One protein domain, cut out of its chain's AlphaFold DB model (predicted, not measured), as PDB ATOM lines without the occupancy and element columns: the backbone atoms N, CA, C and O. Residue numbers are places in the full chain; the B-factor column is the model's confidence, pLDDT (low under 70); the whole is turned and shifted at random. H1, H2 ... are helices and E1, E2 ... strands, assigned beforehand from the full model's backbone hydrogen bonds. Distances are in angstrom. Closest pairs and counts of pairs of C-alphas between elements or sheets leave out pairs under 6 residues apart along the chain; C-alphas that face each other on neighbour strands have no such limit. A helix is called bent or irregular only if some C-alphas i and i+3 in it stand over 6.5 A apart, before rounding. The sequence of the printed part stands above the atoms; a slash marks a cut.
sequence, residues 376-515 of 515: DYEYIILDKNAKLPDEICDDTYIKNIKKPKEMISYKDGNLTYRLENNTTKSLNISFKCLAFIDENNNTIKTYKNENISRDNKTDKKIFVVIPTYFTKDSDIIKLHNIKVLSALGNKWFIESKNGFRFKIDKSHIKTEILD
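AT A GLANCE: This is residues 376 to 515 of the 515 residues of an uncharacterized protein of Campylobacter ureolyticus (UniProt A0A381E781). Two lobes of strands stand end to end along the long axis: one is a six-stranded, strongly twisted sheet turned sharply at the bent strand E8, the other a smaller twisted sheet of five strands. Short helix H1 and the link from E6 to E7 lie between the lobes, while the unnamed stretch 438 to 462 loops out from the smaller one. The printed part has 140 residues, with one named helix and eleven named strands in the order E1, H1, E2 to E11; the class is mostly strand. The first sheet is branched, its neighbours antiparallel; the second runs E4, E3, E2, E6, E5. The whole is compact, with a radius of gyration of the C-alphas of 15.9 A, yet elongated, spanning 48 by 28 by 28 A.

HOW THE PARTS SIT: Start at E8, residues 476 to 486, which bends by 90 degrees at residue 481. On one side of it find E1, residues 376 to 383, antiparallel, with N 382 and O 477 2.8 A apart. On the other side are E7, residues 469 to 473, where N 478 and O 471 are 2.9 A apart, and E9, residues 491 to 496, where N 485 and O 493 are 2.8 A apart. E7, E8, E9 and E10, residues 501 to 505, form a meander, each strand the antiparallel neighbour of the one before; N 492 and O 504 are 2.8 A apart. E8 lies on one side of E1, and on the other side, beside residues 377 to 382, look for E11, residues 509 to 514, antiparallel to E1, with N 510 and O 381 2.8 A apart. H1, residues 395 to 400, is on this sheet at a height of 6.3 A, over none of its strands; its closest C-alpha pair with E7 is Asp 395 and Thr 471, 5.8 A. In H1, 0 of 2 O i to N i+4 pairs and 2 of 3 O i to N i+3 pairs are within hydrogen-bond range. In the second sheet, E2, residues 405 to 411, E3, residues 414 to 418, and E4, residues 424 to 428, form another meander; N 416 and O 409 are 2.8 A apart, N 427 and O 415 2.8 A. E5, residues 435 to 437, and E6, residues 463 to 465, are a hairpin, with N 437 and O 463 2.9 A apart. E2 and E6 meet only at a point, C-alphas 406 and 463 being 4.3 A apart.

IN THESE COORDINATES: Find C-alpha 376 at (10.917, 38.734, 6.739); from there E1 runs 20.1 A. E8 covers 22.0 A, E2 16.6 A and E9 15.6 A. E11 ends at C-alpha 514, (13.457, 31.575, 7.125).

THE WHOLE: The farthest C-alphas, Lys 457 and Asp 475, are 49.4 A apart. The printed part has no cut; the links E1 to H1 and E5 to E6 are long. Mean pLDDT of the printed part is 80.8, with residues 397 to 400, 447 to 460 and 512 to 515 under 70.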
ATOM      1  N   ASP A 376      12.079  39.130   5.952       85.88
ATOM      2  CA  ASP A 376      10.917  38.734   6.739       85.88
ATOM      3  C   ASP A 376      11.216  37.329   7.292       85.88
ATOM      4  O   ASP A 376      11.512  36.418   6.521       85.88
ATOM      5  N   TYR A 377      11.259  37.188   8.619       81.56
ATOM      6  CA  TYR A 377      11.496  35.903   9.288       81.56
ATOM      7  C   TYR A 377      10.177  35.386   9.862       81.56
ATOM      8  O   TYR A 377       9.446  36.164  10.492       81.56
ATOM      9  N   GLU A 378       9.930  34.076   9.753       80.75
ATOM     10  CA  GLU A 378       8.796  33.429  10.426       80.75
ATOM     11  C   GLU A 378       8.906  33.669  11.940       80.75
ATOM     12  O   GLU A 378       7.980  34.156  12.607       80.75
ATOM     13  N   TYR A 379      10.097  33.372  12.471       86.06
ATOM     14  CA  TYR A 379      10.515  33.704  13.822       86.06
ATOM     15  C   TYR A 379      12.032  33.673  14.003       86.06
ATOM     16  O   TYR A 379      12.768  33.003  13.280       86.06
ATOM     17  N   ILE A 380      12.495  34.372  15.038       89.75
ATOM     18  CA  ILE A 380      13.865  34.257  15.549       89.75
ATOM     19  C   ILE A 380      13.851  33.668  16.957       89.75
ATOM     20  O   ILE A 380      12.960  33.970  17.756       89.75
ATOM     21  N   ILE A 381      14.841  32.829  17.267       90.12
ATOM     22  CA  ILE A 381      15.016  32.249  18.601       90.12
ATOM     23  C   ILE A 381      16.032  33.081  19.371       90.12
ATOM     24  O   ILE A 381      17.190  33.204  18.968       90.12
ATOM     25  N   LEU A 382      15.601  33.612  20.506       91.38
ATOM     26  CA  LEU A 382      16.412  34.375  21.438       91.38
ATOM     27  C   LEU A 382      16.704  33.555  22.697       91.38
ATOM     28  O   LEU A 382      15.956  32.641  23.062       91.38
ATOM     29  N   ASP A 383      17.784  33.893  23.393       88.81
ATOM     30  CA  ASP A 383      18.001  33.396  24.746       88.81
ATOM     31  C   ASP A 383      16.973  33.963  25.745       88.81
ATOM     32  O   ASP A 383      16.332  34.988  25.513       88.81
ATOM     33  N   LYS A 384      16.807  33.286  26.888       86.19
ATOM     34  CA  LYS A 384      15.867  33.710  27.938       86.19
ATOM     35  C   LYS A 384      16.204  35.052  28.598       86.19
ATOM     36  O   LYS A 384      15.357  35.615  29.284       86.19
ATOM     37  N   ASN A 385      17.434  35.537  28.425       84.88
ATOM     38  CA  ASN A 385      17.921  36.778  29.021       84.88
ATOM     39  C   ASN A 385      17.710  37.983  28.091       84.88
ATOM     40  O   ASN A 385      17.927  39.123  28.513       84.88
ATOM     41  N   ALA A 386      17.283  37.752  26.847       86.44
ATOM     42  CA  ALA A 386      17.016  38.787  25.871       86.44
ATOM     43  C   ALA A 386      15.921  39.734  26.378       86.44
ATOM     44  O   ALA A 386      14.784  39.336  26.649       86.44
ATOM     45  N   LYS A 387      16.263  41.018  26.497       86.44
ATOM     46  CA  LYS A 387      15.310  42.059  26.887       86.44
ATOM     47  C   LYS A 387      14.480  42.464  25.677       86.44
ATOM     48  O   LYS A 387      14.996  43.090  24.752       86.44
ATOM     49  N   LEU A 388      13.198  42.117  25.702       88.06
ATOM     50  CA  LEU A 388      12.229  42.606  24.731       88.06
ATOM     51  C   LEU A 388      11.601  43.919  25.222       88.06
ATOM     52  O   LEU A 388      11.381  44.064  26.424       88.06
ATOM     53  N   PRO A 389      11.334  44.872  24.316       87.38
ATOM     54  CA  PRO A 389      10.624  46.101  24.651       87.38
ATOM     55  C   PRO A 389       9.151  45.829  24.987       87.38
ATOM     56  O   PRO A 389       8.535  44.935  24.404       87.38
ATOM     57  N   ASP A 390       8.581  46.647  25.877       84.69
ATOM     58  CA  ASP A 390       7.198  46.527  26.371       84.69
ATOM     59  C   ASP A 390       6.142  46.712  25.263       84.69
ATOM     60  O   ASP A 390       4.967  46.386  25.430       84.69
ATOM     61  N   GLU A 391       6.546  47.247  24.111       83.88
ATOM     62  CA  GLU A 391       5.726  47.351  22.906       83.88
ATOM     63  C   GLU A 391       5.410  46.000  22.242       83.88
ATOM     64  O   GLU A 391       4.504  45.955  21.408       83.88
ATOM     65  N   ILE A 392       6.136  44.922  22.566       86.81
ATOM     66  CA  ILE A 392       5.889  43.579  22.022       86.81
ATOM     67  C   ILE A 392       5.129  42.742  23.045       86.81
ATOM     68  O   ILE A 392       5.552  42.601  24.189       86.81
ATOM     69  N   CYS A 393       4.023  42.149  22.613       85.12
ATOM     70  CA  CYS A 393       3.119  41.412  23.489       85.12
ATOM     71  C   CYS A 393       3.374  39.898  23.433       85.12
ATOM     72  O   CYS A 393       3.978  39.391  22.484       85.12
ATOM     73  N   ASP A 394       2.919  39.172  24.451       85.94
ATOM     74  CA  ASP A 394       2.996  37.712  24.477       85.94
ATOM     75  C   ASP A 394       1.912  37.057  23.595       85.94
ATOM     76  O   ASP A 394       1.078  37.712  22.958       85.94
ATOM     77  N   ASP A 395       1.935  35.731  23.525       84.06
ATOM     78  CA  ASP A 395       1.074  34.931  22.659       84.06
ATOM     79  C   ASP A 395      -0.391  34.839  23.118       84.06
ATOM     80  O   ASP A 395      -1.244  34.310  22.390       84.06
ATOM     81  N   THR A 396      -0.729  35.400  24.284       77.94
ATOM     82  CA  THR A 396      -2.087  35.352  24.847       77.94
ATOM     83  C   THR A 396      -3.131  35.940  23.891       77.94
ATOM     84  O   THR A 396      -4.260  35.444  23.803       77.94
ATOM     85  N   TYR A 397      -2.736  36.931  23.088       68.06
ATOM     86  CA  TYR A 397      -3.596  37.632  22.134       68.06
ATOM     87  C   TYR A 397      -3.830  36.868  20.817       68.06
ATOM     88  O   TYR A 397      -4.863  37.064  20.165       68.06
ATOM     89  N   ILE A 398      -2.940  35.943  20.436       68.75
ATOM     90  CA  ILE A 398      -3.018  35.200  19.160       68.75
ATOM     91  C   ILE A 398      -4.265  34.326  19.102       68.75
ATOM     92  O   ILE A 398      -4.898  34.203  18.050       68.75
ATOM     93  N   LYS A 399      -4.656  33.738  20.243       68.06
ATOM     94  CA  LYS A 399      -5.825  32.846  20.338       68.06
ATOM     95  C   LYS A 399      -7.089  33.500  19.770       68.06
ATOM     96  O   LYS A 399      -7.923  32.806  19.190       68.06
ATOM     97  N   ASN A 400      -7.194  34.828  19.864       66.44
ATOM     98  CA  ASN A 400      -8.352  35.592  19.412       66.44
ATOM     99  C   ASN A 400      -8.269  36.072  17.946       66.44
ATOM    100  O   ASN A 400      -9.317  36.373  17.366       66.44
ATOM    101  N   ILE A 401      -7.083  36.118  17.322       71.69
ATOM    102  CA  ILE A 401      -6.835  36.728  15.994       71.69
ATOM    103  C   ILE A 401      -6.111  35.734  15.060       71.69
ATOM    104  O   ILE A 401      -5.183  36.085  14.349       71.69
ATOM    105  N   LYS A 402      -6.525  34.460  15.036       74.00
ATOM    106  CA  LYS A 402      -5.893  33.434  14.172       74.00
ATOM    107  C   LYS A 402      -5.977  33.723  12.666       74.00
ATOM    108  O   LYS A 402      -5.186  33.187  11.900       74.00
ATOM    109  N   LYS A 403      -6.956  34.522  12.236       80.62
ATOM    110  CA  LYS A 403      -7.172  34.918  10.839       80.62
ATOM    111  C   LYS A 403      -7.404  36.428  10.754       80.62
ATOM    112  O   LYS A 403      -7.900  36.990  11.739       80.62
ATOM    113  N   PRO A 404      -7.095  37.064   9.606       83.00
ATOM    114  CA  PRO A 404      -7.446  38.457   9.362       83.00
ATOM    115  C   PRO A 404      -8.938  38.704   9.599       83.00
ATOM    116  O   PRO A 404      -9.780  37.944   9.121       83.00
ATOM    117  N   LYS A 405      -9.271  39.752  10.354       86.56
ATOM    118  CA  LYS A 405     -10.654  40.100  10.722       86.56
ATOM    119  C   LYS A 405     -10.941  41.551  10.393       86.56
ATOM    120  O   LYS A 405     -10.163  42.419  10.769       86.56
ATOM    121  N   GLU A 406     -12.056  41.829   9.727       86.75
ATOM    122  CA  GLU A 406     -12.429  43.200   9.366       86.75
ATOM    123  C   GLU A 406     -12.661  44.039  10.634       86.75
ATOM    124  O   GLU A 406     -13.524  43.724  11.458       86.75
ATOM    125  N   MET A 407     -11.892  45.116  10.790       84.75
ATOM    126  CA  MET A 407     -12.030  46.049  11.900       84.75
ATOM    127  C   MET A 407     -13.254  46.945  11.693       84.75
ATOM    128  O   MET A 407     -13.471  47.518  10.622       84.75
ATOM    129  N   ILE A 408     -14.045  47.113  12.749       82.94
ATOM    130  CA  ILE A 408     -15.164  48.058  12.788       82.94
ATOM    131  C   ILE A 408     -14.738  49.331  13.513       82.94
ATOM    132  O   ILE A 408     -14.950  50.419  12.995       82.94
ATOM    133  N   SER A 409     -14.110  49.211  14.683       81.56
ATOM    134  CA  SER A 409     -13.635  50.362  15.453       81.56
ATOM    135  C   SER A 409     -12.597  49.955  16.493       81.56
ATOM    136  O   SER A 409     -12.628  48.825  16.978       81.56
ATOM    137  N   TYR A 410     -11.770  50.906  16.916       79.12
ATOM    138  CA  TYR A 410     -10.962  50.804  18.126       79.12
ATOM    139  C   TYR A 410     -11.204  52.051  18.990       79.12
ATOM    140  O   TYR A 410     -10.975  53.164  18.521       79.12
ATOM    141  N   LYS A 411     -11.741  51.878  20.204       79.19
ATOM    142  CA  LYS A 411     -12.033  52.974  21.152       79.19
ATOM    143  C   LYS A 411     -11.757  52.518  22.579       79.19
ATOM    144  O   LYS A 411     -12.152  51.415  22.940       79.19
ATOM    145  N   ASP A 412     -11.081  53.356  23.363       77.19
ATOM    146  CA  ASP A 412     -10.835  53.149  24.798       77.19
ATOM    147  C   ASP A 412     -10.269  51.757  25.152       77.19
ATOM    148  O   ASP A 412     -10.690  51.123  26.114       77.19
ATOM    149  N   GLY A 413      -9.341  51.234  24.338       76.88
ATOM    150  CA  GLY A 413      -8.749  49.904  24.562       76.88
ATOM    151  C   GLY A 413      -9.588  48.723  24.060       76.88
ATOM    152  O   GLY A 413      -9.169  47.575  24.183       76.88
ATOM    153  N   ASN A 414     -10.758  48.973  23.469       83.88
ATOM    154  CA  ASN A 414     -11.631  47.936  22.930       83.88
ATOM    155  C   ASN A 414     -11.607  47.915  21.401       83.88
ATOM    156  O   ASN A 414     -12.025  48.860  20.727       83.88
ATOM    157  N   LEU A 415     -11.170  46.780  20.855       84.38
ATOM    158  CA  LEU A 415     -11.247  46.456  19.439       84.38
ATOM    159  C   LEU A 415     -12.592  45.795  19.126       84.38
ATOM    160  O   LEU A 415     -12.869  44.704  19.623       84.38
ATOM    161  N   THR A 416     -13.367  46.387  18.223       85.94
ATOM    162  CA  THR A 416     -14.583  45.787  17.658       85.94
ATOM    163  C   THR A 416     -14.304  45.322  16.231       85.94
ATOM    164  O   THR A 416     -13.871  46.116  15.392       85.94
ATOM    165  N   TYR A 417     -14.575  44.053  15.930       85.00
ATOM    166  CA  TYR A 417     -14.360  43.459  14.604       85.00
ATOM    167  C   TYR A 417     -15.549  42.604  14.146       85.00
ATOM    168  O   TYR A 417     -16.381  42.185  14.955       85.00
ATOM    169  N   ARG A 418     -15.620  42.340  12.837       85.50
ATOM    170  CA  ARG A 418     -16.653  41.510  12.198       85.50
ATOM    171  C   ARG A 418     -16.207  40.047  12.082       85.50
ATOM    172  O   ARG A 418     -15.053  39.765  11.761       85.50
ATOM    173  N   LEU A 419     -17.123  39.123  12.359       81.31
ATOM    174  CA  LEU A 419     -16.967  37.674  12.203       81.31
ATOM    175  C   LEU A 419     -17.505  37.193  10.843       81.31
ATOM    176  O   LEU A 419     -18.269  37.899  10.191       81.31
ATOM    177  N   GLU A 420     -17.146  35.968  10.438       77.88
ATOM    178  CA  GLU A 420     -17.568  35.353   9.159       77.88
ATOM    179  C   GLU A 420     -19.104  35.273   9.004       77.88
ATOM    180  O   GLU A 420     -19.624  35.347   7.898       77.88
ATOM    181  N   ASN A 421     -19.843  35.199  10.114       80.81
ATOM    182  CA  ASN A 421     -21.311  35.198  10.157       80.81
ATOM    183  C   ASN A 421     -21.938  36.612  10.212       80.81
ATOM    184  O   ASN A 421     -23.085  36.750  10.631       80.81
ATOM    185  N   ASN A 422     -21.189  37.666   9.869       78.31
ATOM    186  CA  ASN A 422     -21.576  39.083   9.963       78.31
ATOM    187  C   ASN A 422     -21.900  39.618  11.372       78.31
ATOM    188  O   ASN A 422     -22.292  40.779  11.506       78.31
ATOM    189  N   THR A 423     -21.682  38.838  12.434       84.00
ATOM    190  CA  THR A 423     -21.819  39.339  13.811       84.00
ATOM    191  C   THR A 423     -20.583  40.125  14.247       84.00
ATOM    192  O   THR A 423     -19.496  39.987  13.677       84.00
ATOM    193  N   THR A 424     -20.743  40.987  15.249       84.56
ATOM    194  CA  THR A 424     -19.655  41.798  15.804       84.56
ATOM    195  C   THR A 424     -19.181  41.221  17.132       84.56
ATOM    196  O   THR A 424     -19.966  40.692  17.917       84.56
ATOM    197  N   LYS A 425     -17.876  41.307  17.390       85.50
ATOM    198  CA  LYS A 425     -17.285  40.928  18.677       85.50
ATOM    199  C   LYS A 425     -16.301  41.997  19.125       85.50
ATOM    200  O   LYS A 425     -15.540  42.516  18.307       85.50
ATOM    201  N   SER A 426     -16.312  42.286  20.422       84.19
ATOM    202  CA  SER A 426     -15.384  43.221  21.055       84.19
ATOM    203  C   SER A 426     -14.344  42.472  21.883       84.19
ATOM    204  O   SER A 426     -14.643  41.450  22.505       84.19
ATOM    205  N   LEU A 427     -13.112  42.967  21.863       83.94
ATOM    206  CA  LEU A 427     -11.983  42.439  22.617       83.94
ATOM    207  C   LEU A 427     -11.244  43.600  23.280       83.94
ATOM    208  O   LEU A 427     -10.852  44.539  22.588       83.94
ATOM    209  N   ASN A 428     -11.016  43.502  24.588       84.75
ATOM    210  CA  ASN A 428     -10.143  44.429  25.301       84.75
ATOM    211  C   ASN A 428      -8.682  44.063  25.005       84.75
ATOM    212  O   ASN A 428      -8.233  42.966  25.347       84.75
ATOM    213  N   ILE A 429      -7.974  44.943  24.304       81.31
ATOM    214  CA  ILE A 429      -6.594  44.736  23.875       81.31
ATOM    215  C   ILE A 429      -5.892  46.081  23.696       81.31
ATOM    216  O   ILE A 429      -6.438  47.013  23.114       81.31
ATOM    217  N   SER A 430      -4.650  46.171  24.168       82.31
ATOM    218  CA  SER A 430      -3.818  47.358  23.963       82.31
ATOM    219  C   SER A 430      -3.524  47.577  22.478       82.31
ATOM    220  O   SER A 430      -3.190  46.635  21.757       82.31
ATOM    221  N   PHE A 431      -3.553  48.835  22.034       79.38
ATOM    222  CA  PHE A 431      -3.251  49.224  20.653       79.38
ATOM    223  C   PHE A 431      -1.848  48.785  20.217       79.38
ATOM    224  O   PHE A 431      -1.631  48.431  19.061       79.38
ATOM    225  N   LYS A 432      -0.899  48.743  21.163       79.50
ATOM    226  CA  LYS A 432       0.475  48.280  20.922       79.50
ATOM    227  C   LYS A 432       0.519  46.810  20.478       79.50
ATOM    228  O   LYS A 432       1.366  46.451  19.668       79.50
ATOM    229  N   CYS A 433      -0.445  45.997  20.916       80.69
ATOM    230  CA  CYS A 433      -0.584  44.585  20.552       80.69
ATOM    231  C   CYS A 433      -1.425  44.362  19.282       80.69
ATOM    232  O   CYS A 433      -1.894  43.250  19.045       80.69
ATOM    233  N   LEU A 434      -1.675  45.397  18.475       83.94
ATOM    234  CA  LEU A 434      -2.456  45.290  17.246       83.94
ATOM    235  C   LEU A 434      -1.604  45.596  16.020       83.94
ATOM    236  O   LEU A 434      -0.760  46.487  16.027       83.94
ATOM    237  N   ALA A 435      -1.872  44.862  14.945       85.19
ATOM    238  CA  ALA A 435      -1.352  45.136  13.617       85.19
ATOM    239  C   ALA A 435      -2.495  45.070  12.607       85.19
ATOM    240  O   ALA A 435      -3.466  44.327  12.789       85.19
ATOM    241  N   PHE A 436      -2.372  45.849  11.539       85.94
ATOM    242  CA  PHE A 436      -3.445  46.037  10.575       85.94
ATOM    243  C   PHE A 436      -2.930  45.899   9.148       85.94
ATOM    244  O   PHE A 436      -1.782  46.239   8.863       85.94
ATOM    245  N   ILE A 437      -3.796  45.429   8.259       84.75
ATOM    246  CA  ILE A 437      -3.575  45.408   6.812       84.75
ATOM    247  C   ILE A 437      -4.725  46.115   6.091       84.75
ATOM    248  O   ILE A 437      -5.838  46.207   6.620       84.75
ATOM    249  N   ASP A 438      -4.455  46.602   4.887       83.50
ATOM    250  CA  ASP A 438      -5.481  47.082   3.961       83.50
ATOM    251  C   ASP A 438      -6.107  45.934   3.138       83.50
ATOM    252  O   ASP A 438      -5.753  44.762   3.286       83.50
ATOM    253  N   GLU A 439      -7.051  46.270   2.255       81.69
ATOM    254  CA  GLU A 439      -7.690  45.329   1.317       81.69
ATOM    255  C   GLU A 439      -6.711  44.644   0.351       81.69
ATOM    256  O   GLU A 439      -7.000  43.554  -0.137       81.69
ATOM    257  N   ASN A 440      -5.549  45.251   0.106       79.19
ATOM    258  CA  ASN A 440      -4.496  44.726  -0.762       79.19
ATOM    259  C   ASN A 440      -3.447  43.922   0.025       79.19
ATOM    260  O   ASN A 440      -2.388  43.606  -0.517       79.19
ATOM    261  N   ASN A 441      -3.724  43.593   1.293       77.38
ATOM    262  CA  ASN A 441      -2.828  42.872   2.195       77.38
ATOM    263  C   ASN A 441      -1.534  43.643   2.550       77.38
ATOM    264  O   ASN A 441      -0.573  43.056   3.053       77.38
ATOM    265  N   ASN A 442      -1.495  44.962   2.335       80.62
ATOM    266  CA  ASN A 442      -0.368  45.796   2.742       80.62
ATOM    267  C   ASN A 442      -0.464  46.127   4.227       80.62
ATOM    268  O   ASN A 442      -1.501  46.572   4.718       80.62
ATOM    269  N   THR A 443       0.649  45.973   4.940       80.88
ATOM    270  CA  THR A 443       0.726  46.288   6.369       80.88
ATOM    271  C   THR A 443       0.632  47.796   6.613       80.88
ATOM    272  O   THR A 443       1.395  48.582   6.048       80.88
ATOM    273  N   ILE A 444      -0.278  48.201   7.497       80.94
ATOM    274  CA  ILE A 444      -0.474  49.588   7.916       80.94
ATOM    275  C   ILE A 444       0.417  49.849   9.136       80.94
ATOM    276  O   ILE A 444       0.345  49.138  10.137       80.94
ATOM    277  N   LYS A 445       1.264  50.881   9.063       80.44
ATOM    278  CA  LYS A 445       2.171  51.270  10.156       80.44
ATOM    279  C   LYS A 445       1.452  52.198  11.127       80.44
ATOM    280  O   LYS A 445       1.268  53.378  10.842       80.44
ATOM    281  N   THR A 446       1.053  51.656  12.268       75.56
ATOM    282  CA  THR A 446       0.139  52.313  13.211       75.56
ATOM    283  C   THR A 446       0.833  52.831  14.462       75.56
ATOM    284  O   THR A 446       0.286  53.695  15.133       75.56
ATOM    285  N   TYR A 447       2.074  52.408  14.734       69.00
ATOM    286  CA  TYR A 447       2.813  52.805  15.938       69.00
ATOM    287  C   TYR A 447       2.927  54.329  16.147       69.00
ATOM    288  O   TYR A 447       2.960  54.787  17.280       69.00
ATOM    289  N   LYS A 448       2.982  55.130  15.071       65.69
ATOM    290  CA  LYS A 448       3.044  56.607  15.154       65.69
ATOM    291  C   LYS A 448       1.710  57.318  14.891       65.69
ATOM    292  O   LYS A 448       1.650  58.529  15.054       65.69
ATOM    293  N   ASN A 449       0.676  56.590  14.471       62.53
ATOM    294  CA  ASN A 449      -0.633  57.126  14.093       62.53
ATOM    295  C   ASN A 449      -1.720  56.323  14.820       62.53
ATOM    296  O   ASN A 449      -2.256  55.356  14.281       62.53
ATOM    297  N   GLU A 450      -2.032  56.732  16.050       57.25
ATOM    298  CA  GLU A 450      -3.008  56.057  16.924       57.25
ATOM    299  C   GLU A 450      -4.470  56.258  16.476       57.25
ATOM    300  O   GLU A 450      -5.363  55.513  16.879       57.25
ATOM    301  N   ASN A 451      -4.727  57.222  15.585       55.81
ATOM    302  CA  ASN A 451      -6.067  57.529  15.088       55.81
ATOM    303  C   ASN A 451      -6.447  56.636  13.904       55.81
ATOM    304  O   ASN A 451      -6.361  57.041  12.746       55.81
ATOM    305  N   ILE A 452      -6.912  55.423  14.200       58.91
ATOM    306  CA  ILE A 452      -7.595  54.566  13.223       58.91
ATOM    307  C   ILE A 452      -9.044  54.414  13.665       58.91
ATOM    308  O   ILE A 452      -9.479  53.370  14.151       58.91
ATOM    309  N   SER A 453      -9.809  55.492  13.520       52.91
ATOM    310  CA  SER A 453     -11.262  55.402  13.540       52.91
ATOM    311  C   SER A 453     -11.746  55.072  12.133       52.91
ATOM    312  O   SER A 453     -11.330  55.669  11.141       52.91
ATOM    313  N   ARG A 454     -12.666  54.113  12.038       50.84
ATOM    314  CA  ARG A 454     -13.497  53.952  10.851       50.84
ATOM    315  C   ARG A 454     -14.527  55.082  10.876       50.84
ATOM    316  O   ARG A 454     -15.654  54.882  11.311       50.84
ATOM    317  N   ASP A 455     -14.114  56.296  10.524       43.41
ATOM    318  CA  ASP A 455     -15.080  57.341  10.208       43.41
ATOM    319  C   ASP A 455     -15.695  56.990   8.854       43.41
ATOM    320  O   ASP A 455     -14.976  56.688   7.899       43.41
ATOM    321  N   ASN A 456     -17.025  57.045   8.758       45.50
ATOM    322  CA  ASN A 456     -17.817  56.773   7.547       45.50
ATOM    323  C   ASN A 456     -17.469  57.679   6.335       45.50
ATOM    324  O   ASN A 456     -18.232  57.741   5.378       45.50
ATOM    325  N   LYS A 457     -16.355  58.421   6.372       44.94
ATOM    326  CA  LYS A 457     -15.886  59.338   5.326       44.94
ATOM    327  C   LYS A 457     -14.688  58.816   4.518       44.94
ATOM    328  O   LYS A 457     -14.338  59.448   3.528       44.94
ATOM    329  N   THR A 458     -14.068  57.691   4.892       49.91
ATOM    330  CA  THR A 458     -12.957  57.088   4.128       49.91
ATOM    331  C   THR A 458     -13.171  55.586   3.923       49.91
ATOM    332  O   THR A 458     -12.890  54.783   4.810       49.91
ATOM    333  N   ASP A 459     -13.657  55.222   2.736       56.16
ATOM    334  CA  ASP A 459     -14.057  53.878   2.282       56.16
ATOM    335  C   ASP A 459     -12.903  52.864   2.108       56.16
ATOM    336  O   ASP A 459     -12.759  52.251   1.055       56.16
ATOM    337  N   LYS A 460     -12.046  52.652   3.112       67.56
ATOM    338  CA  LYS A 460     -11.045  51.567   3.060       67.56
ATOM    339  C   LYS A 460     -11.324  50.537   4.143       67.56
ATOM    340  O   LYS A 460     -11.285  50.873   5.329       67.56
ATOM    341  N   LYS A 461     -11.606  49.279   3.771       76.69
ATOM    342  CA  LYS A 461     -11.672  48.193   4.758       76.69
ATOM    343  C   LYS A 461     -10.275  47.961   5.318       76.69
ATOM    344  O   LYS A 461      -9.283  47.889   4.596       76.69
ATOM    345  N   ILE A 462     -10.223  47.844   6.635       83.12
ATOM    346  CA  ILE A 462      -9.007  47.566   7.387       83.12
ATOM    347  C   ILE A 462      -9.222  46.232   8.080       83.12
ATOM    348  O   ILE A 462     -10.287  45.996   8.654       83.12
ATOM    349  N   PHE A 463      -8.215  45.371   8.048       85.69
ATOM    350  CA  PHE A 463      -8.263  44.076   8.709       85.69
ATOM    351  C   PHE A 463      -7.231  44.024   9.825       85.69
ATOM    352  O   PHE A 463      -6.078  44.404   9.643       85.69
ATOM    353  N   VAL A 464      -7.646  43.531  10.985       86.06
ATOM    354  CA  VAL A 464      -6.753  43.205  12.093       86.06
ATOM    355  C   VAL A 464      -6.088  41.872  11.803       86.06
ATOM    356  O   VAL A 464      -6.769  40.900  11.475       86.06
ATOM    357  N   VAL A 465      -4.769  41.824  11.949       86.50
ATOM    358  CA  VAL A 465      -3.943  40.631  11.736       86.50
ATOM    359  C   VAL A 465      -3.131  40.303  12.980       86.50
ATOM    360  O   VAL A 465      -3.029  41.112  13.900       86.50
ATOM    361  N   ILE A 466      -2.534  39.108  12.999       86.12
ATOM    362  CA  ILE A 466      -1.632  38.692  14.077       86.12
ATOM    363  C   ILE A 466      -0.481  39.708  14.169       86.12
ATOM    364  O   ILE A 466       0.195  39.905  13.150       86.12
ATOM    365  N   PRO A 467      -0.266  40.349  15.335       86.44
ATOM    366  CA  PRO A 467       0.812  41.312  15.547       86.44
ATOM    367  C   PRO A 467       2.177  40.612  15.608       86.44
ATOM    368  O   PRO A 467       2.281  39.392  15.478       86.44
ATOM    369  N   THR A 468       3.233  41.388  15.830       88.19
ATOM    370  CA  THR A 468       4.491  40.840  16.352       88.19
ATOM    371  C   THR A 468       4.276  40.413  17.798       88.19
ATOM    372  O   THR A 468       3.738  41.187  18.588       88.19
ATOM    373  N   TYR A 469       4.687  39.195  18.133       89.38
ATOM    374  CA  TYR A 469       4.524  38.635  19.471       89.38
ATOM    375  C   TYR A 469       5.702  37.734  19.827       89.38
ATOM    376  O   TYR A 469       6.461  37.321  18.945       89.38
ATOM    377  N   PHE A 470       5.821  37.389  21.107       90.75
ATOM    378  CA  PHE A 470       6.774  36.384  21.559       90.75
ATOM    379  C   PHE A 470       6.107  35.215  22.290       90.75
ATOM    380  O   PHE A 470       5.083  35.380  22.950       90.75
ATOM    381  N   THR A 471       6.721  34.036  22.205       89.62
ATOM    382  CA  THR A 471       6.432  32.882  23.073       89.62
ATOM    383  C   THR A 471       7.644  32.605  23.954       89.62
ATOM    384  O   THR A 471       8.787  32.778  23.521       89.62
ATOM    385  N   LYS A 472       7.405  32.216  25.210       86.62
ATOM    386  CA  LYS A 472       8.462  31.841  26.157       86.62
ATOM    387  C   LYS A 472       8.362  30.353  26.452       86.62
ATOM    388  O   LYS A 472       7.398  29.924  27.076       86.62
ATOM    389  N   ASP A 473       9.392  29.617  26.056       82.50
ATOM    390  CA  ASP A 473       9.670  28.276  26.563       82.50
ATOM    391  C   ASP A 473      10.793  28.388  27.610       82.50
ATOM    392  O   ASP A 473      11.544  29.364  27.625       82.50
ATOM    393  N   SER A 474      10.917  27.405  28.504       77.69
ATOM    394  CA  SER A 474      11.761  27.442  29.717       77.69
ATOM    395  C   SER A 474      13.176  28.033  29.551       77.69
ATOM    396  O   SER A 474      13.662  28.685  30.477       77.69
ATOM    397  N   ASP A 475      13.816  27.880  28.385       84.31
ATOM    398  CA  ASP A 475      15.160  28.412  28.108       84.31
ATOM    399  C   ASP A 475      15.298  29.284  26.842       84.31
ATOM    400  O   ASP A 475      16.413  29.723  26.512       84.31
ATOM    401  N   ILE A 476      14.198  29.558  26.130       89.62
ATOM    402  CA  ILE A 476      14.211  30.302  24.860       89.62
ATOM    403  C   ILE A 476      13.001  31.228  24.709       89.62
ATOM    404  O   ILE A 476      11.910  30.954  25.204       89.62
ATOM    405  N   ILE A 477      13.188  32.311  23.959       89.94
ATOM    406  CA  ILE A 477      12.108  33.212  23.553       89.94
ATOM    407  C   ILE A 477      12.005  33.156  22.030       89.94
ATOM    408  O   ILE A 477      12.981  33.460  21.350       89.94
ATOM    409  N   LYS A 478      10.851  32.783  21.471       91.69
ATOM    410  CA  LYS A 478      10.629  32.866  20.017       91.69
ATOM    411  C   LYS A 478       9.894  34.155  19.709       91.69
ATOM    412  O   LYS A 478       8.826  34.394  20.267       91.69
ATOM    413  N   LEU A 479      10.460  34.980  18.839       90.56
ATOM    414  CA  LEU A 479       9.877  36.245  18.406       90.56
ATOM    415  C   LEU A 479       9.371  36.097  16.971       90.56
ATOM    416  O   LEU A 479      10.165  35.830  16.076       90.56
ATOM    417  N   HIS A 480       8.069  36.281  16.767       90.25
ATOM    418  CA  HIS A 480       7.366  35.977  15.518       90.25
ATOM    419  C   HIS A 480       6.900  37.234  14.779       90.25
ATOM    420  O   HIS A 480       6.674  38.277  15.400       90.25
ATOM    421  N   ASN A 481       6.633  37.103  13.472       87.44
ATOM    422  CA  ASN A 481       6.079  38.163  12.617       87.44
ATOM    423  C   ASN A 481       6.913  39.450  12.665       87.44
ATOM    424  O   ASN A 481       6.401  40.529  12.991       87.44
ATOM    425  N   ILE A 482       8.207  39.329  12.382       89.62
ATOM    426  CA  ILE A 482       9.134  40.457  12.375       89.62
ATOM    427  C   ILE A 482       9.771  40.649  11.010       89.62
ATOM    428  O   ILE A 482       9.989  39.703  10.258       89.62
ATOM    429  N   LYS A 483      10.149  41.895  10.751       90.31
ATOM    430  CA  LYS A 483      10.988  42.261   9.625       90.31
ATOM    431  C   LYS A 483      12.345  42.723  10.125       90.31
ATOM    432  O   LYS A 483      12.453  43.748  10.798       90.31
ATOM    433  N   VAL A 484      13.400  41.998   9.785       89.75
ATOM    434  CA  VAL A 484      14.772  42.397  10.095       89.75
ATOM    435  C   VAL A 484      15.227  43.400   9.043       89.75
ATOM    436  O   VAL A 484      15.462  43.082   7.878       89.75
ATOM    437  N   LEU A 485      15.323  44.654   9.471       90.00
ATOM    438  CA  LEU A 485      15.783  45.772   8.659       90.00
ATOM    439  C   LEU A 485      17.301  45.725   8.447       90.00
ATOM    440  O   LEU A 485      17.782  46.078   7.376       90.00
ATOM    441  N   SER A 486      18.051  45.275   9.454       90.31
ATOM    442  CA  SER A 486      19.490  45.026   9.355       90.31
ATOM    443  C   SER A 486      19.884  43.857  10.250       90.31
ATOM    444  O   SER A 486      19.581  43.886  11.443       90.31
ATOM    445  N   ALA A 487      20.574  42.872   9.685       88.44
ATOM    446  CA  ALA A 487      21.191  41.756  10.410       88.44
ATOM    447  C   ALA A 487      22.701  41.983  10.669       88.44
ATOM    448  O   ALA A 487      23.410  41.086  11.141       88.44
ATOM    449  N   LEU A 488      23.192  43.183  10.340       88.69
ATOM    450  CA  LEU A 488      24.608  43.532  10.350       88.69
ATOM    451  C   LEU A 488      25.078  44.067  11.703       88.69
ATOM    452  O   LEU A 488      24.356  44.771  12.411       88.69
ATOM    453  N   GLY A 489      26.347  43.803  12.009       87.00
ATOM    454  CA  GLY A 489      27.016  44.310  13.197       87.00
ATOM    455  C   GLY A 489      26.539  43.659  14.493       87.00
ATOM    456  O   GLY A 489      26.010  42.546  14.522       87.00
ATOM    457  N   ASN A 490      26.737  44.366  15.607       87.38
ATOM    458  CA  ASN A 490      26.507  43.801  16.944       87.38
ATOM    459  C   ASN A 490      25.026  43.764  17.346       87.38
ATOM    460  O   ASN A 490      24.668  43.097  18.315       87.38
ATOM    461  N   LYS A 491      24.170  44.505  16.637       88.94
ATOM    462  CA  LYS A 491      22.749  44.665  16.949       88.94
ATOM    463  C   LYS A 491      21.919  44.500  15.695       88.94
ATOM    464  O   LYS A 491      22.127  45.224  14.727       88.94
ATOM    465  N   TRP A 492      20.927  43.628  15.758       90.38
ATOM    466  CA  TRP A 492      19.920  43.516  14.717       90.38
ATOM    467  C   TRP A 492      18.896  44.628  14.861       90.38
ATOM    468  O   TRP A 492      18.417  44.901  15.962       90.38
ATOM    469  N   PHE A 493      18.560  45.269  13.747       90.75
ATOM    470  CA  PHE A 493      17.513  46.280  13.673       90.75
ATOM    471  C   PHE A 493      16.246  45.610  13.172       90.75
ATOM    472  O   PHE A 493      16.222  45.080  12.061       90.75
ATOM    473  N   ILE A 494      15.196  45.647  13.981       90.88
ATOM    474  CA  ILE A 494      13.956  44.914  13.741       90.88
ATOM    475  C   ILE A 494      12.798  45.907  13.664       90.88
ATOM    476  O   ILE A 494      12.734  46.864  14.436       90.88
ATOM    477  N   GLU A 495      11.896  45.686  12.713       90.88
ATOM    478  CA  GLU A 495      10.603  46.348  12.594       90.88
ATOM    479  C   GLU A 495       9.506  45.319  12.888       90.88
ATOM    480  O   GLU A 495       9.445  44.250  12.280       90.88
ATOM    481  N   SER A 496       8.651  45.631  13.853       89.00
ATOM    482  CA  SER A 496       7.443  44.866  14.126       89.00
ATOM    483  C   SER A 496       6.375  45.151  13.067       89.00
ATOM    484  O   SER A 496       6.406  46.149  12.342       89.00
ATOM    485  N   LYS A 497       5.338  44.318  13.041       86.69
ATOM    486  CA  LYS A 497       4.223  44.425  12.100       86.69
ATOM    487  C   LYS A 497       3.403  45.709  12.257       86.69
ATOM    488  O   LYS A 497       2.807  46.170  11.297       86.69
ATOM    489  N   ASN A 498       3.389  46.327  13.437       81.81
ATOM    490  CA  ASN A 498       2.746  47.635  13.645       81.81
ATOM    491  C   ASN A 498       3.665  48.828  13.298       81.81
ATOM    492  O   ASN A 498       3.253  49.987  13.402       81.81
ATOM    493  N   GLY A 499       4.897  48.563  12.851       84.06
ATOM    494  CA  GLY A 499       5.884  49.564  12.452       84.06
ATOM    495  C   GLY A 499       6.763  50.092  13.589       84.06
ATOM    496  O   GLY A 499       7.546  51.016  13.352       84.06
ATOM    497  N   PHE A 500       6.653  49.540  14.801       88.69
ATOM    498  CA  PHE A 500       7.593  49.824  15.884       88.69
ATOM    499  C   PHE A 500       8.980  49.272  15.541       88.69
ATOM    500  O   PHE A 500       9.119  48.193  14.972       88.69
ATOM    501  N   ARG A 501      10.029  50.033  15.858       90.25
ATOM    502  CA  ARG A 501      11.410  49.671  15.533       90.25
ATOM    503  C   ARG A 501      12.238  49.584  16.792       90.25
ATOM    504  O   ARG A 501      12.254  50.522  17.581       90.25
ATOM    505  N   PHE A 502      12.982  48.499  16.923       90.44
ATOM    506  CA  PHE A 502      13.832  48.246  18.076       90.44
ATOM    507  C   PHE A 502      15.089  47.483  17.666       90.44
ATOM    508  O   PHE A 502      15.279  47.137  16.497       90.44
ATOM    509  N   LYS A 503      15.992  47.293  18.629       91.19
ATOM    510  CA  LYS A 503      17.271  46.617  18.418       91.19
ATOM    511  C   LYS A 503      17.398  45.436  19.367       91.19
ATOM    512  O   LYS A 503      17.031  45.569  20.530       91.19
ATOM    513  N   ILE A 504      17.965  44.335  18.885       90.19
ATOM    514  CA  ILE A 504      18.335  43.173  19.702       90.19
ATOM    515  C   ILE A 504      19.839  42.944  19.556       90.19
ATOM    516  O   ILE A 504      20.356  42.994  18.441       90.19
ATOM    517  N   ASP A 505      20.547  42.706  20.661       89.12
ATOM    518  CA  ASP A 505      21.959  42.322  20.601       89.12
ATOM    519  C   ASP A 505      22.108  40.946  19.947       89.12
ATOM    520  O   ASP A 505      21.470  39.973  20.351       89.12
ATOM    521  N   LYS A 506      22.983  40.858  18.941       85.75
ATOM    522  CA  LYS A 506      23.198  39.643  18.144       85.75
ATOM    523  C   LYS A 506      23.649  38.455  19.001       85.75
ATOM    524  O   LYS A 506      23.332  37.320  18.676       85.75
ATOM    525  N   SER A 507      24.317  38.710  20.130       86.00
ATOM    526  CA  SER A 507      24.713  37.681  21.103       86.00
ATOM    527  C   SER A 507      23.539  36.919  21.714       86.00
ATOM    528  O   SER A 507      23.730  35.806  22.191       86.00
ATOM    529  N   HIS A 508      22.342  37.508  21.718       87.88
ATOM    530  CA  HIS A 508      21.140  36.874  22.248       87.88
ATOM    531  C   HIS A 508      20.390  36.042  21.201       87.88
ATOM    532  O   HIS A 508      19.431  35.367  21.563       87.88
ATOM    533  N   ILE A 509      20.798  36.067  19.926       86.06
ATOM    534  CA  ILE A 509      20.136  35.350  18.828       86.06
ATOM    535  C   ILE A 509      20.778  33.965  18.675       86.06
ATOM    536  O   ILE A 509      21.970  33.853  18.403       86.06
ATOM    537  N   LYS A 510      19.986  32.903  18.869       80.88
ATOM    538  CA  LYS A 510      20.443  31.502  18.825       80.88
ATOM    539  C   LYS A 510      20.186  30.817  17.485       80.88
ATOM    540  O   LYS A 510      20.960  29.949  17.090       80.88
ATOM    541  N   THR A 511      19.070  31.122  16.824       75.31
ATOM    542  CA  THR A 511      18.657  30.435  15.589       75.31
ATOM    543  C   THR A 511      17.760  31.333  14.749       75.31
ATOM    544  O   THR A 511      16.926  32.070  15.282       75.31
ATOM    545  N   GLU A 512      17.932  31.225  13.436       69.94
ATOM    546  CA  GLU A 512      17.221  31.968  12.401       69.94
ATOM    547  C   GLU A 512      16.406  30.964  11.579       69.94
ATOM    548  O   GLU A 512      16.966  29.970  11.112       69.94
ATOM    549  N   ILE A 513      15.094  31.177  11.437       64.31
ATOM    550  CA  ILE A 513      14.224  30.301  10.639       64.31
ATOM    551  C   ILE A 513      13.544  31.155   9.571       64.31
ATOM    552  O   ILE A 513      12.785  32.076   9.878       64.31
ATOM    553  N   LEU A 514      13.938  30.894   8.324       56.47
ATOM    554  CA  LEU A 514      13.457  31.575   7.125       56.47
ATOM    555  C   LEU A 514      12.136  30.942   6.671       56.47
ATOM    556  O   LEU A 514      12.004  29.720   6.749       56.47
ATOM    557  N   ASP A 515      11.207  31.785   6.209       52.88
ATOM    558  CA  ASP A 515       9.955  31.375   5.550       52.88
ATOM    559  C   ASP A 515      10.200  30.642   4.217       52.88
ATOM    560  O   ASP A 515      11.139  31.036   3.475       52.88
TER     561      ASP A 515